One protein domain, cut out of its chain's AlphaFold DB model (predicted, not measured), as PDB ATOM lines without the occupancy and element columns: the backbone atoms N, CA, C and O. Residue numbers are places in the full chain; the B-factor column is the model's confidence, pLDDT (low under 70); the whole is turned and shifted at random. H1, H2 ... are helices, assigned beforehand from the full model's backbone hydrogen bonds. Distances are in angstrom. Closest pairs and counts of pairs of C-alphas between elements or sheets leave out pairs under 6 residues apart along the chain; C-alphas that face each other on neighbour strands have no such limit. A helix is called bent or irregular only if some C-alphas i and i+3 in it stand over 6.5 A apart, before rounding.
ATOM      1  N   ALA A   2      33.159  35.001  -9.190       34.84
ATOM      2  CA  ALA A   2      34.305  34.138  -8.883       34.84
ATOM      3  C   ALA A   2      33.864  32.709  -8.516       34.84
ATOM      4  O   ALA A   2      34.567  31.749  -8.831       34.84
ATOM      5  N   ARG A   3      32.653  32.566  -7.954       31.95
ATOM      6  CA  ARG A   3      32.032  31.276  -7.627       31.95
ATOM      7  C   ARG A   3      31.711  30.472  -8.887       31.95
ATOM      8  O   ARG A   3      32.118  29.323  -9.003       31.95
ATOM      9  N   SER A   4      31.130  31.127  -9.892       31.17
ATOM     10  CA  SER A   4      30.851  30.527 -11.203       31.17
ATOM     11  C   SER A   4      32.126  30.100 -11.946       31.17
ATOM     12  O   SER A   4      32.120  29.054 -12.584       31.17
ATOM     13  N   ILE A   5      33.236  30.844 -11.851       39.84
ATOM     14  CA  ILE A   5      34.508  30.467 -12.505       39.84
ATOM     15  C   ILE A   5      35.207  29.321 -11.758       39.84
ATOM     16  O   ILE A   5      35.760  28.432 -12.408       39.84
ATOM     17  N   ALA A   6      35.145  29.296 -10.424       42.19
ATOM     18  CA  ALA A   6      35.613  28.165  -9.619       42.19
ATOM     19  C   ALA A   6      34.787  26.890  -9.888       42.19
ATOM     20  O   ALA A   6      35.345  25.797  -9.982       42.19
ATOM     21  N   GLU A   7      33.476  27.029 -10.110       38.41
ATOM     22  CA  GLU A   7      32.576  25.933 -10.490       38.41
ATOM     23  C   GLU A   7      32.757  25.493 -11.957       38.41
ATOM     24  O   GLU A   7      32.703  24.300 -12.260       38.41
ATOM     25  N   CYS A   8      33.036  26.429 -12.871       36.47
ATOM     26  CA  CYS A   8      33.260  26.180 -14.304       36.47
ATOM     27  C   CYS A   8      34.712  25.817 -14.665       36.47
ATOM     28  O   CYS A   8      34.995  25.495 -15.825       36.47
ATOM     29  N   GLY A   9      35.637  25.857 -13.704       40.00
ATOM     30  CA  GLY A   9      37.042  25.502 -13.865       40.00
ATOM     31  C   GLY A   9      37.204  24.027 -14.226       40.00
ATOM     32  O   GLY A   9      37.352  23.169 -13.359       40.00
ATOM     33  N   ARG A  10      37.159  23.712 -15.525       41.94
ATOM     34  CA  ARG A  10      37.385  22.372 -16.086       41.94
ATOM     35  C   ARG A  10      38.818  21.888 -15.828       41.94
ATOM     36  O   ARG A  10      39.619  21.854 -16.751       41.94
ATOM     37  N   TYR A  11      39.104  21.442 -14.606       49.91
ATOM     38  CA  TYR A  11      40.192  20.518 -14.270       49.91
ATOM     39  C   TYR A  11      39.764  19.545 -13.149       49.91
ATOM     40  O   TYR A  11      40.017  19.733 -11.968       49.91
ATOM     41  N   ARG A  12      39.053  18.499 -13.598       57.00
ATOM     42  CA  ARG A  12      39.223  17.052 -13.322       57.00
ATOM     43  C   ARG A  12      39.347  16.533 -11.879       57.00
ATOM     44  O   ARG A  12      40.342  15.916 -11.528       57.00
ATOM     45  N   LEU A  13      38.229  16.577 -11.165       53.97
ATOM     46  CA  LEU A  13      37.671  15.423 -10.443       53.97
ATOM     47  C   LEU A  13      36.175  15.400 -10.800       53.97
ATOM     48  O   LEU A  13      35.577  16.476 -10.887       53.97
ATOM     49  N   SER A  14      35.577  14.232 -11.072       66.69
ATOM     50  CA  SER A  14      34.113  14.160 -11.227       66.69
ATOM     51  C   SER A  14      33.441  14.631  -9.932       66.69
ATOM     52  O   SER A  14      34.066  14.613  -8.869       66.69
ATOM     53  N   SER A  15      32.176  15.053  -9.997       70.06
ATOM     54  CA  SER A  15      31.387  15.350  -8.790       70.06
ATOM     55  C   SER A  15      31.473  14.216  -7.766       70.06
ATOM     56  O   SER A  15      31.570  14.465  -6.567       70.06
ATOM     57  N   ASP A  16      31.517  12.978  -8.253       73.50
ATOM     58  CA  ASP A  16      31.590  11.781  -7.426       73.50
ATOM     59  C   ASP A  16      32.977  11.611  -6.812       73.50
ATOM     60  O   ASP A  16      33.088  11.396  -5.610       73.50
ATOM     61  N   ALA A  17      34.048  11.813  -7.585       72.31
ATOM     62  CA  ALA A  17      35.406  11.746  -7.058       72.31
ATOM     63  C   ALA A  17      35.670  12.842  -6.010       72.31
ATOM     64  O   ALA A  17      36.311  12.579  -4.996       72.31
ATOM     65  N   ARG A  18      35.120  14.053  -6.198       74.00
ATOM     66  CA  ARG A  18      35.173  15.120  -5.182       74.00
ATOM     67  C   ARG A  18      34.433  14.724  -3.911       74.00
ATOM     68  O   ARG A  18      34.956  14.937  -2.826       74.00
ATOM     69  N   ARG A  19      33.243  14.131  -4.042       79.88
ATOM     70  CA  ARG A  19      32.448  13.663  -2.900       79.88
ATOM     71  C   ARG A  19      33.184  12.585  -2.109       79.88
ATOM     72  O   ARG A  19      33.202  12.652  -0.888       79.88
ATOM     73  N   VAL A  20      33.814  11.634  -2.799       83.50
ATOM     74  CA  VAL A  20      34.607  10.572  -2.166       83.50
ATOM     75  C   VAL A  20      35.818  11.150  -1.434       83.50
ATOM     76  O   VAL A  20      36.041  10.798  -0.283       83.50
ATOM     77  N   ILE A  21      36.567  12.064  -2.060       79.81
ATOM     78  CA  ILE A  21      37.728  12.708  -1.421       79.81
ATOM     79  C   ILE A  21      37.300  13.523  -0.201       79.81
ATOM     80  O   ILE A  21      37.913  13.407   0.854       79.81
ATOM     81  N   HIS A  22      36.229  14.307  -0.326       83.19
ATOM     82  CA  HIS A  22      35.707  15.088   0.789       83.19
ATOM     83  C   HIS A  22      35.239  14.184   1.938       83.19
ATOM     84  O   HIS A  22      35.567  14.454   3.088       83.19
ATOM     85  N   GLY A  23      34.515  13.100   1.637       86.06
ATOM     86  CA  GLY A  23      34.082  12.127   2.642       86.06
ATOM     87  C   GLY A  23      35.260  11.435   3.329       86.06
ATOM     88  O   GLY A  23      35.267  11.309   4.545       86.06
ATOM     89  N   TYR A  24      36.297  11.064   2.575       87.38
ATOM     90  CA  TYR A  24      37.528  10.520   3.148       87.38
ATOM     91  C   TYR A  24      38.209  11.515   4.098       87.38
ATOM     92  O   TYR A  24      38.553  11.149   5.218       87.38
ATOM     93  N   ASN A  25      38.369  12.774   3.681       86.50
ATOM     94  CA  ASN A  25      38.986  13.804   4.516       86.50
ATOM     95  C   ASN A  25      38.178  14.073   5.793       86.50
ATOM     96  O   ASN A  25      38.770  14.256   6.851       86.50
ATOM     97  N   GLU A  26      36.847  14.054   5.712       89.81
ATOM     98  CA  GLU A  26      35.965  14.212   6.871       89.81
ATOM     99  C   GLU A  26      36.118  13.060   7.879       89.81
ATOM    100  O   GLU A  26      36.206  13.297   9.081       89.81
ATOM    101  N   GLU A  27      36.214  11.814   7.411       91.12
ATOM    102  CA  GLU A  27      36.458  10.667   8.295       91.12
ATOM    103  C   GLU A  27      37.856  10.704   8.925       91.12
ATOM    104  O   GLU A  27      38.022  10.375  10.100       91.12
ATOM    105  N   VAL A  28      38.872  11.154   8.182       88.81
ATOM    106  CA  VAL A  28      40.220  11.348   8.740       88.81
ATOM    107  C   VAL A  28      40.221  12.439   9.813       88.81
ATOM    108  O   VAL A  28      40.863  12.264  10.847       88.81
ATOM    109  N   GLU A  29      39.488  13.534   9.609       91.44
ATOM    110  CA  GLU A  29      39.321  14.583  10.621       91.44
ATOM    111  C   GLU A  29      38.661  14.047  11.891       91.44
ATOM    112  O   GLU A  29      39.224  14.227  12.967       91.44
ATOM    113  N   LYS A  30      37.554  13.300  11.771       92.06
ATOM    114  CA  LYS A  30      36.889  12.661  12.922       92.06
ATOM    115  C   LYS A  30      37.830  11.729  13.682       92.06
ATOM    116  O   LYS A  30      37.837  11.727  14.908       92.06
ATOM    117  N   CYS A  31      38.653  10.957  12.972       92.44
ATOM    118  CA  CYS A  31      39.665  10.105  13.599       92.44
ATOM    119  C   CYS A  31      40.722  10.924  14.356       92.44
ATOM    120  O   CYS A  31      41.119  10.539  15.453       92.44
ATOM    121  N   LEU A  32      41.191  12.042  13.792       92.81
ATOM    122  CA  LEU A  32      42.175  12.917  14.441       92.81
ATOM    123  C   LEU A  32      41.593  13.633  15.666       92.81
ATOM    124  O   LEU A  32      42.280  13.735  16.681       92.81
ATOM    125  N   GLU A  33      40.345  14.087  15.586       92.12
ATOM    126  CA  GLU A  33      39.593  14.642  16.719       92.12
ATOM    127  C   GLU A  33      39.404  13.581  17.806       92.12
ATOM    128  O   GLU A  33      39.718  13.818  18.967       92.12
ATOM    129  N   TRP A  34      39.024  12.356  17.432       92.06
ATOM    130  CA  TRP A  34      38.915  11.245  18.374       92.06
ATOM    131  C   TRP A  34      40.253  10.925  19.055       92.06
ATOM    132  O   TRP A  34      40.281  10.752  20.272       92.06
ATOM    133  N   ILE A  35      41.374  10.896  18.325       90.69
ATOM    134  CA  ILE A  35      42.713  10.707  18.921       90.69
ATOM    135  C   ILE A  35      43.026  11.837  19.915       90.69
ATOM    136  O   ILE A  35      43.559  11.573  21.000       90.69
ATOM    137  N   ALA A  36      42.697  13.076  19.542       89.38
ATOM    138  CA  ALA A  36      42.970  14.269  20.332       89.38
ATOM    139  C   ALA A  36      42.110  14.368  21.595       89.38
ATOM    140  O   ALA A  36      42.647  14.781  22.618       89.38
ATOM    141  N   ASP A  37      40.841  13.950  21.554       88.94
ATOM    142  CA  ASP A  37      39.850  14.225  22.607       88.94
ATOM    143  C   ASP A  37      39.472  12.993  23.434       88.94
ATOM    144  O   ASP A  37      38.976  13.128  24.552       88.94
ATOM    145  N   SER A  38      39.736  11.780  22.937       87.44
ATOM    146  CA  SER A  38      39.330  10.563  23.645       87.44
ATOM    147  C   SER A  38      39.886  10.514  25.066       87.44
ATOM    148  O   SER A  38      41.046  10.917  25.284       87.44
ATOM    149  N   PRO A  39      39.100   9.976  26.020       82.19
ATOM    150  CA  PRO A  39      39.567   9.754  27.376       82.19
ATOM    151  C   PRO A  39      40.816   8.872  27.352       82.19
ATOM    152  O   PRO A  39      41.013   8.042  26.460       82.19
ATOM    153  N   LEU A  98      49.117   9.826  26.237       89.12
ATOM    154  CA  LEU A  98      49.047  11.073  25.467       89.12
ATOM    155  C   LEU A  98      50.343  11.344  24.706       89.12
ATOM    156  O   LEU A  98      50.302  11.761  23.546       89.12
ATOM    157  N   THR A  99      51.484  11.055  25.328       89.31
ATOM    158  CA  THR A  99      52.797  11.162  24.692       89.31
ATOM    159  C   THR A  99      52.919  10.193  23.512       89.31
ATOM    160  O   THR A  99      53.423  10.571  22.453       89.31
ATOM    161  N   ASP A 100      52.396   8.972  23.623       90.56
ATOM    162  CA  ASP A 100      52.381   8.000  22.525       90.56
ATOM    163  C   ASP A 100      51.441   8.411  21.383       90.56
ATOM    164  O   ASP A 100      51.823   8.333  20.207       90.56
ATOM    165  N   ARG A 101      50.252   8.942  21.700       93.19
ATOM    166  CA  ARG A 101      49.343   9.541  20.706       93.19
ATOM    167  C   ARG A 101      50.024  10.707  19.984       93.19
ATOM    168  O   ARG A 101      50.017  10.770  18.754       93.19
ATOM    169  N   GLN A 102      50.691  11.589  20.722       92.75
ATOM    170  CA  GLN A 102      51.447  12.712  20.167       92.75
ATOM    171  C   GLN A 102      52.595  12.226  19.265       92.75
ATOM    172  O   GLN A 102      52.759  12.736  18.153       92.75
ATOM    173  N   LYS A 103      53.357  11.202  19.678       92.38
ATOM    174  CA  LYS A 103      54.401  10.561  18.852       92.38
ATOM    175  C   LYS A 103      53.822   9.996  17.551       92.38
ATOM    176  O   LYS A 103      54.412  10.205  16.487       92.38
ATOM    177  N   LEU A 104      52.673   9.319  17.605       92.44
ATOM    178  CA  LEU A 104      51.984   8.792  16.422       92.44
ATOM    179  C   LEU A 104      51.604   9.914  15.446       92.44
ATOM    180  O   LEU A 104      51.942   9.846  14.261       92.44
ATOM    181  N   VAL A 105      50.954  10.971  15.937       92.75
ATOM    182  CA  VAL A 105      50.508  12.092  15.094       92.75
ATOM    183  C   VAL A 105      51.703  12.886  14.546       92.75
ATOM    184  O   VAL A 105      51.686  13.309  13.389       92.75
ATOM    185  N   ARG A 106      52.803  13.021  15.303       91.56
ATOM    186  CA  ARG A 106      54.056  13.620  14.798       91.56
ATOM    187  C   ARG A 106      54.648  12.814  13.643       91.56
ATOM    188  O   ARG A 106      55.023  13.409  12.633       91.56
ATOM    189  N   LYS A 107      54.683  11.480  13.744       91.75
ATOM    190  CA  LYS A 107      55.116  10.599  12.641       91.75
ATOM    191  C   LYS A 107      54.198  10.733  11.423       91.75
ATOM    192  O   LYS A 107      54.684  10.801  10.296       91.75
ATOM    193  N   LEU A 108      52.884  10.844  11.636       90.25
ATOM    194  CA  LEU A 108      51.923  11.094  10.558       90.25
ATOM    195  C   LEU A 108      52.208  12.427   9.846       90.25
ATOM    196  O   LEU A 108      52.280  12.464   8.618       90.25
ATOM    197  N   LYS A 109      52.449  13.503  10.607       90.25
ATOM    198  CA  LYS A 109      52.830  14.820  10.071       90.25
ATOM    199  C   LYS A 109      54.135  14.766   9.275       90.25
ATOM    200  O   LYS A 109      54.230  15.375   8.211       90.25
ATOM    201  N   GLN A 110      55.135  14.038   9.772       87.88
ATOM    202  CA  GLN A 110      56.408  13.846   9.074       87.88
ATOM    203  C   GLN A 110      56.221  13.108   7.743       87.88
ATOM    204  O   GLN A 110      56.764  13.544   6.731       87.88
ATOM    205  N   ASN A 111      55.410  12.050   7.718       87.62
ATOM    206  CA  ASN A 111      55.144  11.291   6.496       87.62
ATOM    207  C   ASN A 111      54.328  12.081   5.468       87.62
ATOM    208  O   ASN A 111      54.576  11.966   4.268       87.62
ATOM    209  N   MET A 112      53.349  12.868   5.919       86.56
ATOM    210  CA  MET A 112      52.502  13.637   5.010       86.56
ATOM    211  C   MET A 112      53.239  14.849   4.429       86.56
ATOM    212  O   MET A 112      53.120  15.140   3.235       86.56
ATOM    213  N   GLY A 113      54.064  15.503   5.245       88.94
ATOM    214  CA  GLY A 113      54.803  16.699   4.864       88.94
ATOM    215  C   GLY A 113      53.942  17.958   4.852       88.94
ATOM    216  O   GLY A 113      52.913  18.042   5.518       88.94
ATOM    217  N   TYR A 443      41.612  25.923  -9.027       83.06
ATOM    218  CA  TYR A 443      42.364  25.006  -8.184       83.06
ATOM    219  C   TYR A 443      42.190  25.282  -6.689       83.06
ATOM    220  O   TYR A 443      42.663  24.484  -5.883       83.06
ATOM    221  N   CYS A 444      41.484  26.351  -6.300       87.25
ATOM    222  CA  CYS A 444      41.215  26.675  -4.895       87.25
ATOM    223  C   CYS A 444      40.536  25.520  -4.148       87.25
ATOM    224  O   CYS A 444      40.916  25.240  -3.019       87.25
ATOM    225  N   GLY A 445      39.605  24.797  -4.781       83.88
ATOM    226  CA  GLY A 445      38.984  23.619  -4.160       83.88
ATOM    227  C   GLY A 445      39.997  22.511  -3.849       83.88
ATOM    228  O   GLY A 445      40.051  22.019  -2.730       83.88
ATOM    229  N   VAL A 446      40.861  22.175  -4.813       83.25
ATOM    230  CA  VAL A 446      41.904  21.147  -4.633       83.25
ATOM    231  C   VAL A 446      42.937  21.585  -3.593       83.25
ATOM    232  O   VAL A 446      43.292  20.804  -2.718       83.25
ATOM    233  N   MET A 447      43.384  22.844  -3.648       87.62
ATOM    234  CA  MET A 447      44.286  23.417  -2.642       87.62
ATOM    235  C   MET A 447      43.648  23.407  -1.248       87.62
ATOM    236  O   MET A 447      44.333  23.134  -0.267       87.62
ATOM    237  N   GLY A 448      42.341  23.662  -1.166       89.38
ATOM    238  CA  GLY A 448      41.562  23.569   0.062       89.38
ATOM    239  C   GLY A 448      41.630  22.184   0.689       89.38
ATOM    240  O   GLY A 448      41.983  22.090   1.859       89.38
ATOM    241  N   GLU A 449      41.381  21.127  -0.086       84.81
ATOM    242  CA  GLU A 449      41.460  19.744   0.404       84.81
ATOM    243  C   GLU A 449      42.885  19.346   0.819       84.81
ATOM    244  O   GLU A 449      43.068  18.726   1.863       84.81
ATOM    245  N   MET A 450      43.909  19.753   0.057       85.31
ATOM    246  CA  MET A 450      45.313  19.493   0.415       85.31
ATOM    247  C   MET A 450      45.683  20.137   1.760       85.31
ATOM    248  O   MET A 450      46.247  19.490   2.639       85.31
ATOM    249  N   LEU A 451      45.320  21.410   1.941       90.38
ATOM    250  CA  LEU A 451      45.628  22.178   3.152       90.38
ATOM    251  C   LEU A 451      44.721  21.815   4.339       90.38
ATOM    252  O   LEU A 451      45.059  22.117   5.484       90.38
ATOM    253  N   ARG A 452      43.553  21.215   4.083       89.62
ATOM    254  CA  ARG A 452      42.600  20.780   5.111       89.62
ATOM    255  C   ARG A 452      43.209  19.686   5.978       89.62
ATOM    256  O   ARG A 452      43.264  19.859   7.192       89.62
ATOM    257  N   LEU A 453      43.763  18.645   5.355       86.56
ATOM    258  CA  LEU A 453      44.428  17.557   6.072       86.56
ATOM    259  C   LEU A 453      45.651  18.052   6.863       86.56
ATOM    260  O   LEU A 453      45.826  17.677   8.020       86.56
ATOM    261  N   GLU A 454      46.463  18.937   6.271       90.12
ATOM    262  CA  GLU A 454      47.618  19.551   6.954       90.12
ATOM    263  C   GLU A 454      47.171  20.297   8.216       90.12
ATOM    264  O   GLU A 454      47.710  20.086   9.303       90.12
ATOM    265  N   SER A 455      46.117  21.105   8.089       90.31
ATOM    266  CA  SER A 455      45.563  21.857   9.210       90.31
ATOM    267  C   SER A 455      44.918  20.969  10.276       90.31
ATOM    268  O   SER A 455      44.951  21.349  11.443       90.31
ATOM    269  N   ALA A 456      44.305  19.841   9.909       91.94
ATOM    270  CA  ALA A 456      43.678  18.925  10.859       91.94
ATOM    271  C   ALA A 456      44.722  18.238  11.751       91.94
ATOM    272  O   ALA A 456      44.569  18.195  12.971       91.94
ATOM    273  N   ILE A 457      45.831  17.785  11.158       92.19
ATOM    274  CA  ILE A 457      46.954  17.198  11.901       92.19
ATOM    275  C   ILE A 457      47.588  18.238  12.835       92.19
ATOM    276  O   ILE A 457      47.875  17.930  13.990       92.19
ATOM    277  N   ASP A 458      47.773  19.475  12.363       91.56
ATOM    278  CA  ASP A 458      48.306  20.566  13.188       91.56
ATOM    279  C   ASP A 458      47.413  20.874  14.400       91.56
ATOM    280  O   ASP A 458      47.926  21.062  15.502       91.56
ATOM    281  N   LYS A 459      46.086  20.883  14.218       92.38
ATOM    282  CA  LYS A 459      45.121  21.068  15.315       92.38
ATOM    283  C   LYS A 459      45.156  19.915  16.318       92.38
ATOM    284  O   LYS A 459      45.175  20.165  17.518       92.38
ATOM    285  N   CYS A 460      45.201  18.673  15.830       94.19
ATOM    286  CA  CYS A 460      45.297  17.477  16.670       94.19
ATOM    287  C   CYS A 460      46.554  17.523  17.555       94.19
ATOM    288  O   CYS A 460      46.470  17.311  18.762       94.19
ATOM    289  N   LEU A 461      47.707  17.891  16.981       93.31
ATOM    290  CA  LEU A 461      48.944  18.073  17.745       93.31
ATOM    291  C   LEU A 461      48.842  19.189  18.780       93.31
ATOM    292  O   LEU A 461      49.279  18.987  19.906       93.31
ATOM    293  N   ALA A 462      48.258  20.336  18.423       92.38
ATOM    294  CA  ALA A 462      48.089  21.442  19.362       92.38
ATOM    295  C   ALA A 462      47.221  21.044  20.569       92.38
ATOM    296  O   ALA A 462      47.603  21.323  21.701       92.38
ATOM    297  N   CYS A 463      46.112  20.327  20.341       92.94
ATOM    298  CA  CYS A 463      45.261  19.807  21.416       92.94
ATOM    299  C   CYS A 463      46.026  18.822  22.320       92.94
ATOM    300  O   CYS A 463      46.025  18.963  23.542       92.94
ATOM    301  N   LEU A 464      46.750  17.860  21.734       91.94
ATOM    302  CA  LEU A 464      47.564  16.911  22.504       91.94
ATOM    303  C   LEU A 464      48.670  17.614  23.307       91.94
ATOM    304  O   LEU A 464      48.884  17.275  24.469       91.94
ATOM    305  N   ASP A 465      49.345  18.609  22.723       90.62
ATOM    306  CA  ASP A 465      50.368  19.412  23.404       90.62
ATOM    307  C   ASP A 465      49.780  20.177  24.605       90.62
ATOM    308  O   ASP A 465      50.426  20.267  25.649       90.62
ATOM    309  N   GLU A 466      48.569  20.725  24.477       90.50
ATOM    310  CA  GLU A 466      47.863  21.405  25.572       90.50
ATOM    311  C   GLU A 466      47.473  20.435  26.694       90.50
ATOM    312  O   GLU A 466      47.744  20.724  27.860       90.50
ATOM    313  N   ARG A 467      46.938  19.253  26.358       89.25
ATOM    314  CA  ARG A 467      46.584  18.206  27.337       89.25
ATOM    315  C   ARG A 467      47.801  17.658  28.086       89.25
ATOM    316  O   ARG A 467      47.737  17.394  29.284       89.25
ATOM    317  N   ILE A 468      48.927  17.485  27.395       88.19
ATOM    318  CA  ILE A 468      50.180  17.047  28.026       88.19
ATOM    319  C   ILE A 468      50.696  18.130  28.978       88.19
ATOM    320  O   ILE A 468      51.124  17.820  30.088       88.19
ATOM    321  N   LYS A 469      50.623  19.406  28.577       86.69
ATOM    322  CA  LYS A 469      51.024  20.530  29.434       86.69
ATOM    323  C   LYS A 469      50.153  20.655  30.680       86.69
ATOM    324  O   LYS A 469      50.710  20.940  31.733       86.69
ATOM    325  N   SER A 470      48.838  20.445  30.585       85.38
ATOM    326  CA  SER A 470      47.960  20.505  31.763       85.38
ATOM    327  C   SER A 470      48.305  19.413  32.780       85.38
ATOM    328  O   SER A 470      48.448  19.714  33.957       85.38
ATOM    329  N   LEU A 471      48.562  18.181  32.326       79.31
ATOM    330  CA  LEU A 471      48.964  17.074  33.208       79.31
ATOM    331  C   LEU A 471      50.379  17.244  33.782       79.31
ATOM    332  O   LEU A 471      50.633  16.899  34.931       79.31
ATOM    333  N   GLY A 472      51.308  17.797  32.997       68.44
ATOM    334  CA  GLY A 472      52.674  18.084  33.448       68.44
ATOM    335  C   GLY A 472      52.790  19.284  34.396       68.44
ATOM    336  O   GLY A 472      53.835  19.464  35.007       68.44
ATOM    337  N   GLN A 473      51.753  20.120  34.518       63.34
ATOM    338  CA  GLN A 473      51.671  21.139  35.575       63.34
ATOM    339  C   GLN A 473      51.145  20.558  36.895       63.34
ATOM    340  O   GLN A 473      51.461  21.091  37.955       63.34
ATOM    341  N   GLU A 474      50.382  19.464  36.834       57.00
ATOM    342  CA  GLU A 474      49.857  18.743  38.001       57.00
ATOM    343  C   GLU A 474      50.842  17.695  38.553       57.00
ATOM    344  O   GLU A 474      50.741  17.314  39.717       57.00
ATOM    345  N   GLY A 475      51.832  17.259  37.764       52.75
ATOM    346  CA  GLY A 475      52.874  16.325  38.198       52.75
ATOM    347  C   GLY A 475      54.280  16.733  37.752       52.75
ATOM    348  O   GLY A 475      54.496  17.066  36.590       52.75
ATOM    349  N   ASP A 476      55.252  16.665  38.667       49.38
ATOM    350  CA  ASP A 476      56.671  17.015  38.464       49.38
ATOM    351  C   ASP A 476      57.427  15.958  37.621       49.38
ATOM    352  O   ASP A 476      58.376  15.312  38.065       49.38
ATOM    353  N   TRP A 477      56.954  15.708  36.395       58.75
ATOM    354  CA  TRP A 477      57.425  14.624  35.516       58.75
ATOM    355  C   TRP A 477      58.294  15.101  34.345       58.75
ATOM    356  O   TRP A 477      58.745  14.286  33.544       58.75
ATOM    357  N   GLN A 478      58.582  16.405  34.254       51.62
ATOM    358  CA  GLN A 478      59.348  17.009  33.151       51.62
ATOM    359  C   GLN A 478      60.837  16.604  33.098       51.62
ATOM    360  O   GLN A 478      61.547  17.055  32.215       51.62
TER     361      GLN A 478
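What this domain is: This is residues 2 to 39, 98 to 113 and 443 to 478 of the 594 residues of the protein "Hypothetical protein" of Ditylum brightwellii (UniProt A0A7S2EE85). One long helix, H4, makes the length of a rod of helices. H2 runs beside much of it in nearly the same line, and the shorter H3 packs along another side of it, so that the centres of H2, H3 and H4 make a triangle. Small H1 sits near the start of H4, steeply turned to it, and at the far end residues 472 to 477 stick out, standing free. The printed part has 90 residues with four named helices, H1, H2, H3 and H4 along the chain, and no named strand: all helix. It is loose, with a radius of gyration of the C-alphas of 17.4 A, and spans 58 by 22 by 21 A.

How they stand to each other: The hub is H4, residues 443 to 474, touching three other helices. It has a kink of 26 degrees near residue 453 but is neither bent nor irregular, only just: C-alphas 450 and 453 are 6.0 A apart. With residues 449 to 464 alone it touches H2, residues 15 to 37, at a shallow tilt of 7 degrees, the same way; the closest C-alphas, of Ala 36 and Cys 460, are 5.4 A apart. With residues 454 to 468 alone it touches H3, residues 98 to 112, at a shallow tilt of 23 degrees, opposite ways; the closest C-alphas, of Gln 102 and Leu 464, are 6.2 A apart. H2 and H3 are close but not clearly touching, with the closest C-alphas, of Ile 35 and Arg 101, 7.0 A apart. With residues 443 to 445 alone H4 only just touches H1, residues 2 to 8, with 3 pairs of C-alphas within 8 A, the closest being Ala 6 and Cys 444 at 7.5 A; the tilt is steep, 65 degrees, opposite ways. H1 is apart from H2 and from H3. Helix packing is mostly aligned, only just, with 2 of 3 touching pairs at a shallow tilt. Every O i to N i+4 pair is within hydrogen-bond range in H1, H2 and H3, and 26 of 28 are in H4.

Where its parts are: H4 is 47.2 A long, from C-alpha 443 at (42.364, 25.006, -8.184) to C-alpha 474 at (49.857, 18.743, 38.001). H2 is 32.5 A long and H3 20.9 A. H1, 9.7 A long, begins with C-alpha 2 at (34.305, 34.138, -8.883).

The domain as a whole: The C-alphas of Cys 8 and Asp 476, the two farthest apart, are 58.5 A apart. Residues 40 to 97 are not printed, with 9.8 A from C-alpha 39 to C-alpha 98; residues 114 to 442 are not printed, with 19.8 A from C-alpha 113 to C-alpha 443. The link from H1 to H2 is short. The mean pLDDT of the printed part is 79.2, and residues 2 to 14 and 472 to 478 are under 70.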